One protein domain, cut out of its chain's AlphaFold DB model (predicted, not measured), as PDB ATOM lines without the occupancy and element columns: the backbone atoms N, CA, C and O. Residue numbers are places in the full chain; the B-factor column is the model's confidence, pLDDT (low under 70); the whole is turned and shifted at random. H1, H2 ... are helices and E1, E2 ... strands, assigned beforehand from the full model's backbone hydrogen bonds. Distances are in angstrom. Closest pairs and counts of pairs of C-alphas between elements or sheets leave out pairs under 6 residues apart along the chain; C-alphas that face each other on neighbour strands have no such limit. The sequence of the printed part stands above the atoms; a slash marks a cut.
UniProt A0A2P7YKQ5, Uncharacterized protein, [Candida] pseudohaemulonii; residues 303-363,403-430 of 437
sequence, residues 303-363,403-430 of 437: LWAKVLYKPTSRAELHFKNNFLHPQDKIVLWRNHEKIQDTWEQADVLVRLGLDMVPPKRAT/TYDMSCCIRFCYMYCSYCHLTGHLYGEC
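This is residues 303 to 363 and 403 to 430 of the 437 residues of an uncharacterized protein of [Candida] pseudohaemulonii (UniProt A0A2P7YKQ5). What is the shape? It is one strongly twisted sheet of four antiparallel strands with a single short helix, H1, on one of its faces, and beyond the end of E4 a tail of residues 414 to 430 with no named element. What is it made of? The printed part has 89 residues, with E1, H1, E2, E3 and E4 in that order along the chain; the sheet's order is E2, E3, E1, E4. The class is mixed, helices and strands, though just 37 residues, under half, are in named elements. How large is it? It is compact by its radius of gyration of the C-alphas, 13.4 A, but elongated in outline, 45 by 23 by 23 A.

Where are the inner strands? E3, the longest, is residues 344 to 351 and spans 22.3 A; E1 is residues 303 to 309, 18.4 A long, and begins at C-alpha 303 (30.324, 24.436, 16.183). Where are the edge strands? E2 is residues 329 to 335, 17.1 A long, and E4 is residues 407 to 413, 16.7 A long, ending at C-alpha 413 (27.507, 25.688, 12.955). Where is the helix? H1 is residues 315 to 322, 10.5 A long, beginning at C-alpha 315 (35.711, 9.934, 25.061).

How do the strands pair? E3 and E1 are antiparallel at 154 degrees, with N 305 and O 348 at 2.9 A, within hydrogen-bond range. E2 and E3 form a hairpin, antiparallel at 156 degrees, with N 331 and O 349 at 2.8 A; E1 and E4 are antiparallel at 163 degrees, with N 306 and O 409 at 2.8 A. Where does H1 stand? It is on the sheet at a height of 7.7 A, over none of the strands, but only just: 2 of its C-alphas fall on E3. Its closest C-alphas to E2 are those of Glu 316 and Trp 333, 7.3 A apart, and every O i to N i+4 pair of H1 is within hydrogen-bond range. How does the chain pass from E1 to E2? E1, H1 and E2 are a split strand-helix-strand unit, two strands running the same way with E3 between them in the sheet; its crossover is right-handed.

How far does it reach? The two C-alphas farthest apart, those of Asp 341 and Glu 429, are 44.8 A apart. Is anything missing? Residues 364 to 402 are not printed, and C-alphas 363 and 403 are 13.2 A apart across this cut. Are there long links or weak places? Of the links printed whole, E1 to H1 is tight and H1 to E2 and E2 to E3 are short; the mean pLDDT of the printed part is 88.3, and no printed residue is under 70.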
ATOM      1  N   LEU A 303      31.125  25.630  16.400       86.88
ATOM      2  CA  LEU A 303      30.324  24.436  16.183       86.88
ATOM      3  C   LEU A 303      29.798  23.900  17.517       86.88
ATOM      4  O   LEU A 303      30.573  23.623  18.426       86.88
ATOM      5  N   TRP A 304      28.495  23.642  17.588       89.19
ATOM      6  CA  TRP A 304      27.896  22.815  18.630       89.19
ATOM      7  C   TRP A 304      27.421  21.488  18.039       89.19
ATOM      8  O   TRP A 304      26.697  21.438  17.037       89.19
ATOM      9  N   ALA A 305      27.839  20.392  18.661       89.62
ATOM     10  CA  ALA A 305      27.488  19.042  18.262       89.62
ATOM     11  C   ALA A 305      27.031  18.210  19.462       89.62
ATOM     12  O   ALA A 305      27.523  18.376  20.574       89.62
ATOM     13  N   LYS A 306      26.127  17.264  19.198       92.50
ATOM     14  CA  LYS A 306      25.817  16.157  20.103       92.50
ATOM     15  C   LYS A 306      26.669  14.959  19.722       92.50
ATOM     16  O   LYS A 306      26.646  14.528  18.567       92.50
ATOM     17  N   VAL A 307      27.405  14.429  20.689       95.25
ATOM     18  CA  VAL A 307      28.237  13.237  20.521       95.25
ATOM     19  C   VAL A 307      27.606  12.094  21.297       95.25
ATOM     20  O   VAL A 307      27.337  12.238  22.484       95.25
ATOM     21  N   LEU A 308      27.368  10.975  20.619       95.31
ATOM     22  CA  LEU A 308      26.877   9.732  21.210       95.31
ATOM     23  C   LEU A 308      28.026   8.725  21.222       95.31
ATOM     24  O   LEU A 308      28.682   8.557  20.191       95.31
ATOM     25  N   TYR A 309      28.301   8.099  22.365       95.94
ATOM     26  CA  TYR A 309      29.470   7.235  22.537       95.94
ATOM     27  C   TYR A 309      29.291   6.200  23.652       95.94
ATOM     28  O   TYR A 309      28.488   6.384  24.566       95.94
ATOM     29  N   LYS A 310      30.069   5.114  23.601       94.44
ATOM     30  CA  LYS A 310      30.158   4.154  24.712       94.44
ATOM     31  C   LYS A 310      30.910   4.765  25.905       94.44
ATOM     32  O   LYS A 310      32.008   5.279  25.680       94.44
ATOM     33  N   PRO A 311      30.399   4.665  27.149       93.44
ATOM     34  CA  PRO A 311      31.001   5.269  28.339       93.44
ATOM     35  C   PRO A 311      32.495   4.962  28.476       93.44
ATOM     36  O   PRO A 311      32.905   3.812  28.634       93.44
ATOM     37  N   THR A 312      33.331   5.997  28.408       93.31
ATOM     38  CA  THR A 312      34.782   5.859  28.555       93.31
ATOM     39  C   THR A 312      35.412   7.163  29.018       93.31
ATOM     40  O   THR A 312      35.097   8.243  28.521       93.31
ATOM     41  N   SER A 313      36.387   7.071  29.924       93.94
ATOM     42  CA  SER A 313      37.134   8.232  30.429       93.94
ATOM     43  C   SER A 313      37.958   8.947  29.352       93.94
ATOM     44  O   SER A 313      38.470  10.039  29.580       93.94
ATOM     45  N   ARG A 314      38.100   8.338  28.167       94.75
ATOM     46  CA  ARG A 314      38.856   8.878  27.028       94.75
ATOM     47  C   ARG A 314      37.968   9.431  25.910       94.75
ATOM     48  O   ARG A 314      38.504   9.729  24.844       94.75
ATOM     49  N   ALA A 315      36.657   9.566  26.117       94.69
ATOM     50  CA  ALA A 315      35.711   9.934  25.061       94.69
ATOM     51  C   ALA A 315      36.055  11.285  24.422       94.69
ATOM     52  O   ALA A 315      36.224  11.366  23.207       94.69
ATOM     53  N   GLU A 316      36.280  12.316  25.236       96.44
ATOM     54  CA  GLU A 316      36.650  13.651  24.754       96.44
ATOM     55  C   GLU A 316      37.946  13.622  23.925       96.44
ATOM     56  O   GLU A 316      38.017  14.169  22.820       96.44
ATOM     57  N   LEU A 317      38.977  12.926  24.420       94.75
ATOM     58  CA  LEU A 317      40.253  12.793  23.717       94.75
ATOM     59  C   LEU A 317      40.094  12.018  22.401       94.75
ATOM     60  O   LEU A 317      40.717  12.368  21.397       94.75
ATOM     61  N   HIS A 318      39.267  10.974  22.394       94.44
ATOM     62  CA  HIS A 318      38.970  10.197  21.198       94.44
ATOM     63  C   HIS A 318      38.230  11.042  20.156       94.44
ATOM     64  O   HIS A 318      38.647  11.076  18.997       94.44
ATOM     65  N   PHE A 319      37.207  11.795  20.573       95.25
ATOM     66  CA  PHE A 319      36.485  12.731  19.715       95.25
ATOM     67  C   PHE A 319      37.442  13.748  19.084       95.25
ATOM     68  O   PHE A 319      37.516  13.880  17.859       95.25
ATOM     69  N   LYS A 320      38.271  14.392  19.913       94.50
ATOM     70  CA  LYS A 320      39.282  15.354  19.465       94.50
ATOM     71  C   LYS A 320      40.239  14.766  18.427       94.50
ATOM     72  O   LYS A 320      40.571  15.428  17.450       94.50
ATOM     73  N   ASN A 321      40.674  13.524  18.619       90.38
ATOM     74  CA  ASN A 321      41.675  12.896  17.757       90.38
ATOM     75  C   ASN A 321      41.106  12.290  16.472       90.38
ATOM     76  O   ASN A 321      41.858  12.150  15.508       90.38
ATOM     77  N   ASN A 322      39.826  11.923  16.437       91.06
ATOM     78  CA  ASN A 322      39.247  11.192  15.304       91.06
ATOM     79  C   ASN A 322      38.230  11.999  14.495       91.06
ATOM     80  O   ASN A 322      38.011  11.680  13.326       91.06
ATOM     81  N   PHE A 323      37.646  13.048  15.077       93.38
ATOM     82  CA  PHE A 323      36.603  13.858  14.445       93.38
ATOM     83  C   PHE A 323      37.083  15.274  14.135       93.38
ATOM     84  O   PHE A 323      36.781  15.802  13.064       93.38
ATOM     85  N   LEU A 324      37.863  15.869  15.037       93.38
ATOM     86  CA  LEU A 324      38.282  17.263  14.928       93.38
ATOM     87  C   LEU A 324      39.598  17.429  14.161       93.38
ATOM     88  O   LEU A 324      40.439  16.527  14.105       93.38
ATOM     89  N   HIS A 325      39.776  18.588  13.530       92.88
ATOM     90  CA  HIS A 325      41.064  19.017  12.997       92.88
ATOM     91  C   HIS A 325      42.022  19.365  14.153       92.88
ATOM     92  O   HIS A 325      41.573  19.824  15.200       92.88
ATOM     93  N   PRO A 326      43.356  19.247  13.997       91.25
ATOM     94  CA  PRO A 326      44.292  19.528  15.088       91.25
ATOM     95  C   PRO A 326      44.329  20.991  15.546       91.25
ATOM     96  O   PRO A 326      44.918  21.288  16.585       91.25
ATOM     97  N   GLN A 327      43.770  21.901  14.745       91.44
ATOM     98  CA  GLN A 327      43.630  23.316  15.095       91.44
ATOM     99  C   GLN A 327      42.317  23.611  15.829       91.44
ATOM    100  O   GLN A 327      42.228  24.644  16.490       91.44
ATOM    101  N   ASP A 328      41.337  22.710  15.754       93.31
ATOM    102  CA  ASP A 328      40.067  22.866  16.452       93.31
ATOM    103  C   ASP A 328      40.277  22.665  17.958       93.31
ATOM    104  O   ASP A 328      41.110  21.864  18.410       93.31
ATOM    105  N   LYS A 329      39.503  23.394  18.758       94.00
ATOM    106  CA  LYS A 329      39.561  23.333  20.219       94.00
ATOM    107  C   LYS A 329      38.176  23.063  20.782       94.00
ATOM    108  O   LYS A 329      37.250  23.827  20.537       94.00
ATOM    109  N   ILE A 330      38.056  22.000  21.572       95.25
ATOM    110  CA  ILE A 330      36.879  21.777  22.414       95.25
ATOM    111  C   ILE A 330      36.904  22.855  23.499       95.25
ATOM    112  O   ILE A 330      37.881  22.961  24.238       95.25
ATOM    113  N   VAL A 331      35.871  23.691  23.522       94.00
ATOM    114  CA  VAL A 331      35.678  24.764  24.505       94.00
ATOM    115  C   VAL A 331      34.904  24.231  25.702       94.00
ATOM    116  O   VAL A 331      35.260  24.518  26.840       94.00
ATOM    117  N   LEU A 332      33.866  23.434  25.443       93.81
ATOM    118  CA  LEU A 332      33.048  22.812  26.474       93.81
ATOM    119  C   LEU A 332      32.673  21.394  26.044       93.81
ATOM    120  O   LEU A 332      32.262  21.165  24.907       93.81
ATOM    121  N   TRP A 333      32.808  20.462  26.982       96.31
ATOM    122  CA  TRP A 333      32.318  19.094  26.884       96.31
ATOM    123  C   TRP A 333      31.398  18.850  28.078       96.31
ATOM    124  O   TRP A 333      31.858  18.759  29.217       96.31
ATOM    125  N   ARG A 334      30.089  18.801  27.834       94.81
ATOM    126  CA  ARG A 334      29.078  18.623  28.877       94.81
ATOM    127  C   ARG A 334      28.406  17.270  28.698       94.81
ATOM    128  O   ARG A 334      27.658  17.074  27.746       94.81
ATOM    129  N   ASN A 335      28.681  16.349  29.616       95.25
ATOM    130  CA  ASN A 335      28.015  15.051  29.647       95.25
ATOM    131  C   ASN A 335      26.557  15.205  30.078       95.25
ATOM    132  O   ASN A 335      26.252  15.994  30.972       95.25
ATOM    133  N   HIS A 336      25.689  14.426  29.448       91.19
ATOM    134  CA  HIS A 336      24.288  14.267  29.816       91.19
ATOM    135  C   HIS A 336      24.077  12.994  30.624       91.19
ATOM    136  O   HIS A 336      24.990  12.183  30.797       91.19
ATOM    137  N   GLU A 337      22.849  12.819  31.102       86.19
ATOM    138  CA  GLU A 337      22.411  11.552  31.667       86.19
ATOM    139  C   GLU A 337      22.622  10.412  30.665       86.19
ATOM    140  O   GLU A 337      22.514  10.575  29.443       86.19
ATOM    141  N   LYS A 338      22.953   9.240  31.204       89.31
ATOM    142  CA  LYS A 338      23.104   8.025  30.410       89.31
ATOM    143  C   LYS A 338      21.782   7.723  29.721       89.31
ATOM    144  O   LYS A 338      20.750   7.635  30.378       89.31
ATOM    145  N   ILE A 339      21.824   7.523  28.407       86.31
ATOM    146  CA  ILE A 339      20.634   7.111  27.654       86.31
ATOM    147  C   ILE A 339      20.308   5.654  28.005       86.31
ATOM    148  O   ILE A 339      19.145   5.290  28.158       86.31
ATOM    149  N   GLN A 340      21.350   4.826  28.143       83.62
ATOM    150  CA  GLN A 340      21.314   3.423  28.563       83.62
ATOM    151  C   GLN A 340      22.631   3.081  29.278       83.62
ATOM    152  O   GLN A 340      23.606   3.825  29.161       83.62
ATOM    153  N   ASP A 341      22.721   1.925  29.944       82.50
ATOM    154  CA  ASP A 341      23.970   1.464  30.587       82.50
ATOM    155  C   ASP A 341      25.162   1.370  29.614       82.50
ATOM    156  O   ASP A 341      26.323   1.394  30.025       82.50
ATOM    157  N   THR A 342      24.877   1.290  28.315       89.81
ATOM    158  CA  THR A 342      25.842   1.117  27.230       89.81
ATOM    159  C   THR A 342      26.205   2.409  26.496       89.81
ATOM    160  O   THR A 342      27.172   2.394  25.734       89.81
ATOM    161  N   TRP A 343      25.479   3.515  26.718       93.69
ATOM    162  CA  TRP A 343      25.594   4.734  25.910       93.69
ATOM    163  C   TRP A 343      25.492   6.024  26.728       93.69
ATOM    164  O   TRP A 343      24.562   6.229  27.509       93.69
ATOM    165  N   GLU A 344      26.416   6.940  26.452       95.44
ATOM    166  CA  GLU A 344      26.450   8.306  26.965       95.44
ATOM    167  C   GLU A 344      26.316   9.320  25.825       95.44
ATOM    168  O   GLU A 344      26.699   9.067  24.678       95.44
ATOM    169  N   GLN A 345      25.771  10.489  26.158       95.38
ATOM    170  CA  GLN A 345      25.694  11.635  25.261       95.38
ATOM    171  C   GLN A 345      26.455  12.814  25.864       95.38
ATOM    172  O   GLN A 345      26.402  13.046  27.070       95.38
ATOM    173  N   ALA A 346      27.121  13.596  25.021       95.94
ATOM    174  CA  ALA A 346      27.685  14.883  25.404       95.94
ATOM    175  C   ALA A 346      27.253  15.989  24.438       95.94
ATOM    176  O   ALA A 346      27.202  15.777  23.224       95.94
ATOM    177  N   ASP A 347      26.981  17.173  24.985       93.19
ATOM    178  CA  ASP A 347      26.998  18.413  24.218       93.19
ATOM    179  C   ASP A 347      28.430  18.925  24.141       93.19
ATOM    180  O   ASP A 347      29.122  19.077  25.152       93.19
ATOM    181  N   VAL A 348      28.874  19.182  22.917       93.69
ATOM    182  CA  VAL A 348      30.256  19.535  22.623       93.69
ATOM    183  C   VAL A 348      30.282  20.836  21.854       93.69
ATOM    184  O   VAL A 348      29.736  20.943  20.757       93.69
ATOM    185  N   LEU A 349      30.933  21.823  22.447       91.75
ATOM    186  CA  LEU A 349      31.140  23.140  21.877       91.75
ATOM    187  C   LEU A 349      32.585  23.213  21.389       91.75
ATOM    188  O   LEU A 349      33.526  23.019  22.161       91.75
ATOM    189  N   VAL A 350      32.767  23.480  20.101       91.69
ATOM    190  CA  VAL A 350      34.057  23.455  19.415       91.69
ATOM    191  C   VAL A 350      34.297  24.792  18.735       91.69
ATOM    192  O   VAL A 350      33.495  25.256  17.931       91.69
ATOM    193  N   ARG A 351      35.454  25.380  19.017       91.31
ATOM    194  CA  ARG A 351      36.017  26.472  18.230       91.31
ATOM    195  C   ARG A 351      36.774  25.862  17.058       91.31
ATOM    196  O   ARG A 351      37.784  25.184  17.271       91.31
ATOM    197  N   LEU A 352      36.257  26.052  15.852       89.12
ATOM    198  CA  LEU A 352      36.861  25.528  14.636       89.12
ATOM    199  C   LEU A 352      38.094  26.367  14.294       89.12
ATOM    200  O   LEU A 352      38.033  27.590  14.228       89.12
ATOM    201  N   GLY A 353      39.231  25.702  14.118       88.38
ATOM    202  CA  GLY A 353      40.461  26.346  13.664       88.38
ATOM    203  C   GLY A 353      40.560  26.417  12.140       88.38
ATOM    204  O   GLY A 353      41.380  27.170  11.627       88.38
ATOM    205  N   LEU A 354      39.746  25.629  11.432       84.31
ATOM    206  CA  LEU A 354      39.613  25.630   9.977       84.31
ATOM    207  C   LEU A 354      38.145  25.610   9.563       84.31
ATOM    208  O   LEU A 354      37.291  25.148  10.314       84.31
ATOM    209  N   ASP A 355      37.902  25.971   8.305       81.31
ATOM    210  CA  ASP A 355      36.565  26.048   7.723       81.31
ATOM    211  C   ASP A 355      35.965  24.682   7.347       81.31
ATOM    212  O   ASP A 355      35.502  24.467   6.227       81.31
ATOM    213  N   MET A 356      36.015  23.707   8.256       82.50
ATOM    214  CA  MET A 356      35.541  22.348   8.009       82.50
ATOM    215  C   MET A 356      34.763  21.797   9.194       82.50
ATOM    216  O   MET A 356      35.267  21.731  10.315       82.50
ATOM    217  N   VAL A 357      33.588  21.243   8.910       82.88
ATOM    218  CA  VAL A 357      32.821  20.499   9.906       82.88
ATOM    219  C   VAL A 357      33.433  19.118  10.201       82.88
ATOM    220  O   VAL A 357      34.018  18.476   9.314       82.88
ATOM    221  N   PRO A 358      33.317  18.606  11.438       85.56
ATOM    222  CA  PRO A 358      33.688  17.232  11.742       85.56
ATOM    223  C   PRO A 358      32.765  16.242  11.014       85.56
ATOM    224  O   PRO A 358      31.576  16.511  10.827       85.56
ATOM    225  N   PRO A 359      33.284  15.078  10.588       85.94
ATOM    226  CA  PRO A 359      32.465  14.060   9.945       85.94
ATOM    227  C   PRO A 359      31.509  13.412  10.958       85.94
ATOM    228  O   PRO A 359      31.795  13.355  12.150       85.94
ATOM    229  N   LYS A 360      30.395  12.840  10.486       86.62
ATOM    230  CA  LYS A 360      29.445  12.122  11.362       86.62
ATOM    231  C   LYS A 360      30.050  10.881  12.032       86.62
ATOM    232  O   LYS A 360      29.612  10.493  13.111       86.62
ATOM    233  N   ARG A 361      31.027  10.250  11.375       88.25
ATOM    234  CA  ARG A 361      31.782   9.071  11.834       88.25
ATOM    235  C   ARG A 361      33.266   9.275  11.549       88.25
ATOM    236  O   ARG A 361      33.603   9.985  10.601       88.25
ATOM    237  N   ALA A 362      34.138   8.617  12.308       85.44
ATOM    238  CA  ALA A 362      35.577   8.665  12.072       85.44
ATOM    239  C   ALA A 362      35.929   8.171  10.654       85.44
ATOM    240  O   ALA A 362      35.525   7.085  10.223       85.44
ATOM    241  N   THR A 363      36.698   8.971   9.913       88.75
ATOM    242  CA  THR A 363      37.142   8.642   8.551       88.75
ATOM    243  C   THR A 363      38.657   8.519   8.474       88.75
ATOM    244  O   THR A 363      39.402   9.161   9.221       88.75
ATOM    245  N   THR A 403      36.158   1.907  18.139       85.31
ATOM    246  CA  THR A 403      36.098   1.082  19.351       85.31
ATOM    247  C   THR A 403      35.046   1.566  20.349       85.31
ATOM    248  O   THR A 403      34.553   0.773  21.148       85.31
ATOM    249  N   TYR A 404      34.693   2.853  20.311       89.12
ATOM    250  CA  TYR A 404      33.686   3.456  21.187       89.12
ATOM    251  C   TYR A 404      32.356   3.708  20.477       89.12
ATOM    252  O   TYR A 404      31.467   4.305  21.082       89.12
ATOM    253  N   ASP A 405      32.238   3.250  19.225       88.62
ATOM    254  CA  ASP A 405      31.076   3.443  18.352       88.62
ATOM    255  C   ASP A 405      30.581   4.903  18.378       88.62
ATOM    256  O   ASP A 405      29.392   5.204  18.472       88.62
ATOM    257  N   MET A 406      31.543   5.836  18.381       92.56
ATOM    258  CA  MET A 406      31.276   7.251  18.554       92.56
ATOM    259  C   MET A 406      30.650   7.822  17.282       92.56
ATOM    260  O   MET A 406      31.085   7.575  16.152       92.56
ATOM    261  N   SER A 407      29.623   8.643  17.462       91.75
ATOM    262  CA  SER A 407      28.985   9.368  16.371       91.75
ATOM    263  C   SER A 407      28.762  10.827  16.732       91.75
ATOM    264  O   SER A 407      28.511  11.181  17.882       91.75
ATOM    265  N   CYS A 408      28.885  11.685  15.723       89.81
ATOM    266  CA  CYS A 408      28.781  13.127  15.863       89.81
ATOM    267  C   CYS A 408      27.585  13.647  15.066       89.81
ATOM    268  O   CYS A 408      27.497  13.463  13.849       89.81
ATOM    269  N   CYS A 409      26.675  14.337  15.746       88.12
ATOM    270  CA  CYS A 409      25.536  15.017  15.151       88.12
ATOM    271  C   CYS A 409      25.698  16.525  15.340       88.12
ATOM    272  O   CYS A 409      25.590  17.038  16.451       88.12
ATOM    273  N   ILE A 410      25.964  17.240  14.249       84.38
ATOM    274  CA  ILE A 410      26.084  18.699  14.274       84.38
ATOM    275  C   ILE A 410      24.701  19.292  14.533       84.38
ATOM    276  O   ILE A 410      23.762  19.009  13.788       84.38
ATOM    277  N   ARG A 411      24.586  20.102  15.587       82.31
ATOM    278  CA  ARG A 411      23.358  20.823  15.941       82.31
ATOM    279  C   ARG A 411      23.407  22.250  15.431       82.31
ATOM    280  O   ARG A 411      22.473  22.705  14.780       82.31
ATOM    281  N   PHE A 412      24.543  22.905  15.629       76.44
ATOM    282  CA  PHE A 412      24.775  24.250  15.143       76.44
ATOM    283  C   PHE A 412      26.182  24.390  14.574       76.44
ATOM    284  O   PHE A 412      27.152  23.846  15.093       76.44
ATOM    285  N   CYS A 413      26.271  25.164  13.503       78.00
ATOM    286  CA  CYS A 413      27.507  25.688  12.955       78.00
ATOM    287  C   CYS A 413      27.215  27.125  12.525       78.00
ATOM    288  O   CYS A 413      26.151  27.357  11.930       78.00
ATOM    289  N   TYR A 414      28.101  28.052  12.896       70.31
ATOM    290  CA  TYR A 414      27.906  29.489  12.696       70.31
ATOM    291  C   TYR A 414      27.740  29.829  11.210       70.31
ATOM    292  O   TYR A 414      26.687  30.305  10.793       70.31
ATOM    293  N   MET A 415      28.725  29.452  10.402       74.50
ATOM    294  CA  MET A 415      28.696  29.538   8.946       74.50
ATOM    295  C   MET A 415      28.810  28.123   8.391       74.50
ATOM    296  O   MET A 415      29.643  27.346   8.844       74.50
ATOM    297  N   TYR A 416      27.933  27.740   7.467       81.94
ATOM    298  CA  TYR A 416      27.968  26.417   6.850       81.94
ATOM    299  C   TYR A 416      27.322  26.457   5.471       81.94
ATOM    300  O   TYR A 416      26.133  26.756   5.334       81.94
ATOM    301  N   CYS A 417      28.096  26.083   4.463       78.19
ATOM    302  CA  CYS A 417      27.603  25.869   3.121       78.19
ATOM    303  C   CYS A 417      27.175  24.408   2.958       78.19
ATOM    304  O   CYS A 417      27.985  23.488   3.052       78.19
ATOM    305  N   SER A 418      25.892  24.172   2.680       77.06
ATOM    306  CA  SER A 418      25.375  22.819   2.450       77.06
ATOM    307  C   SER A 418      25.818  22.196   1.125       77.06
ATOM    308  O   SER A 418      25.646  20.991   0.972       77.06
ATOM    309  N   TYR A 419      26.363  22.991   0.198       76.56
ATOM    310  CA  TYR A 419      26.870  22.523  -1.093       76.56
ATOM    311  C   TYR A 419      28.267  21.906  -0.948       76.56
ATOM    312  O   TYR A 419      28.446  20.713  -1.172       76.56
ATOM    313  N   CYS A 420      29.241  22.698  -0.491       82.44
ATOM    314  CA  CYS A 420      30.641  22.273  -0.380       82.44
ATOM    315  C   CYS A 420      31.030  21.765   1.024       82.44
ATOM    316  O   CYS A 420      32.144  21.284   1.230       82.44
ATOM    317  N   HIS A 421      30.123  21.854   2.005       77.19
ATOM    318  CA  HIS A 421      30.327  21.448   3.404       77.19
ATOM    319  C   HIS A 421      31.416  22.228   4.166       77.19
ATOM    320  O   HIS A 421      31.921  21.750   5.188       77.19
ATOM    321  N   LEU A 422      31.769  23.427   3.696       80.31
ATOM    322  CA  LEU A 422      32.719  24.324   4.358       80.31
ATOM    323  C   LEU A 422      32.011  25.287   5.310       80.31
ATOM    324  O   LEU A 422      30.830  25.588   5.144       80.31
ATOM    325  N   THR A 423      32.745  25.787   6.303       81.69
ATOM    326  CA  THR A 423      32.223  26.730   7.310       81.69
ATOM    327  C   THR A 423      32.735  28.157   7.123       81.69
ATOM    328  O   THR A 423      32.645  28.969   8.031       81.69
ATOM    329  N   GLY A 424      33.308  28.457   5.956       81.62
ATOM    330  CA  GLY A 424      33.864  29.775   5.631       81.62
ATOM    331  C   GLY A 424      32.883  30.716   4.931       81.62
ATOM    332  O   GLY A 424      33.214  31.876   4.728       81.62
ATOM    333  N   HIS A 425      31.700  30.231   4.546       80.81
ATOM    334  CA  HIS A 425      30.682  30.998   3.821       80.81
ATOM    335  C   HIS A 425      29.292  30.360   3.975       80.81
ATOM    336  O   HIS A 425      29.166  29.197   4.386       80.81
ATOM    337  N   LEU A 426      28.246  31.117   3.645       80.12
ATOM    338  CA  LEU A 426      26.874  30.614   3.542       80.12
ATOM    339  C   LEU A 426      26.613  29.992   2.164       80.12
ATOM    340  O   LEU A 426      27.328  30.253   1.207       80.12
ATOM    341  N   TYR A 427      25.560  29.180   2.035       76.81
ATOM    342  CA  TYR A 427      25.213  28.535   0.758       76.81
ATOM    343  C   TYR A 427      25.111  29.524  -0.419       76.81
ATOM    344  O   TYR A 427      25.629  29.230  -1.486       76.81
ATOM    345  N   GLY A 428      24.502  30.700  -0.218       75.94
ATOM    346  CA  GLY A 428      24.350  31.719  -1.270       75.94
ATOM    347  C   GLY A 428      25.648  32.413  -1.693       75.94
ATOM    348  O   GLY A 428      25.665  33.090  -2.708       75.94
ATOM    349  N   GLU A 429      26.726  32.226  -0.936       85.50
ATOM    350  CA  GLU A 429      28.056  32.789  -1.195       85.50
ATOM    351  C   GLU A 429      29.021  31.712  -1.723       85.50
ATOM    352  O   GLU A 429      30.240  31.897  -1.717       85.50
ATOM    353  N   CYS A 430      28.507  30.530  -2.085       84.12
ATOM    354  CA  CYS A 430      29.354  29.399  -2.427       84.12
ATOM    355  C   CYS A 430      29.991  29.578  -3.809       84.12
ATOM    356  O   CYS A 430      29.275  29.533  -4.805       84.12
TER     357      CYS A 430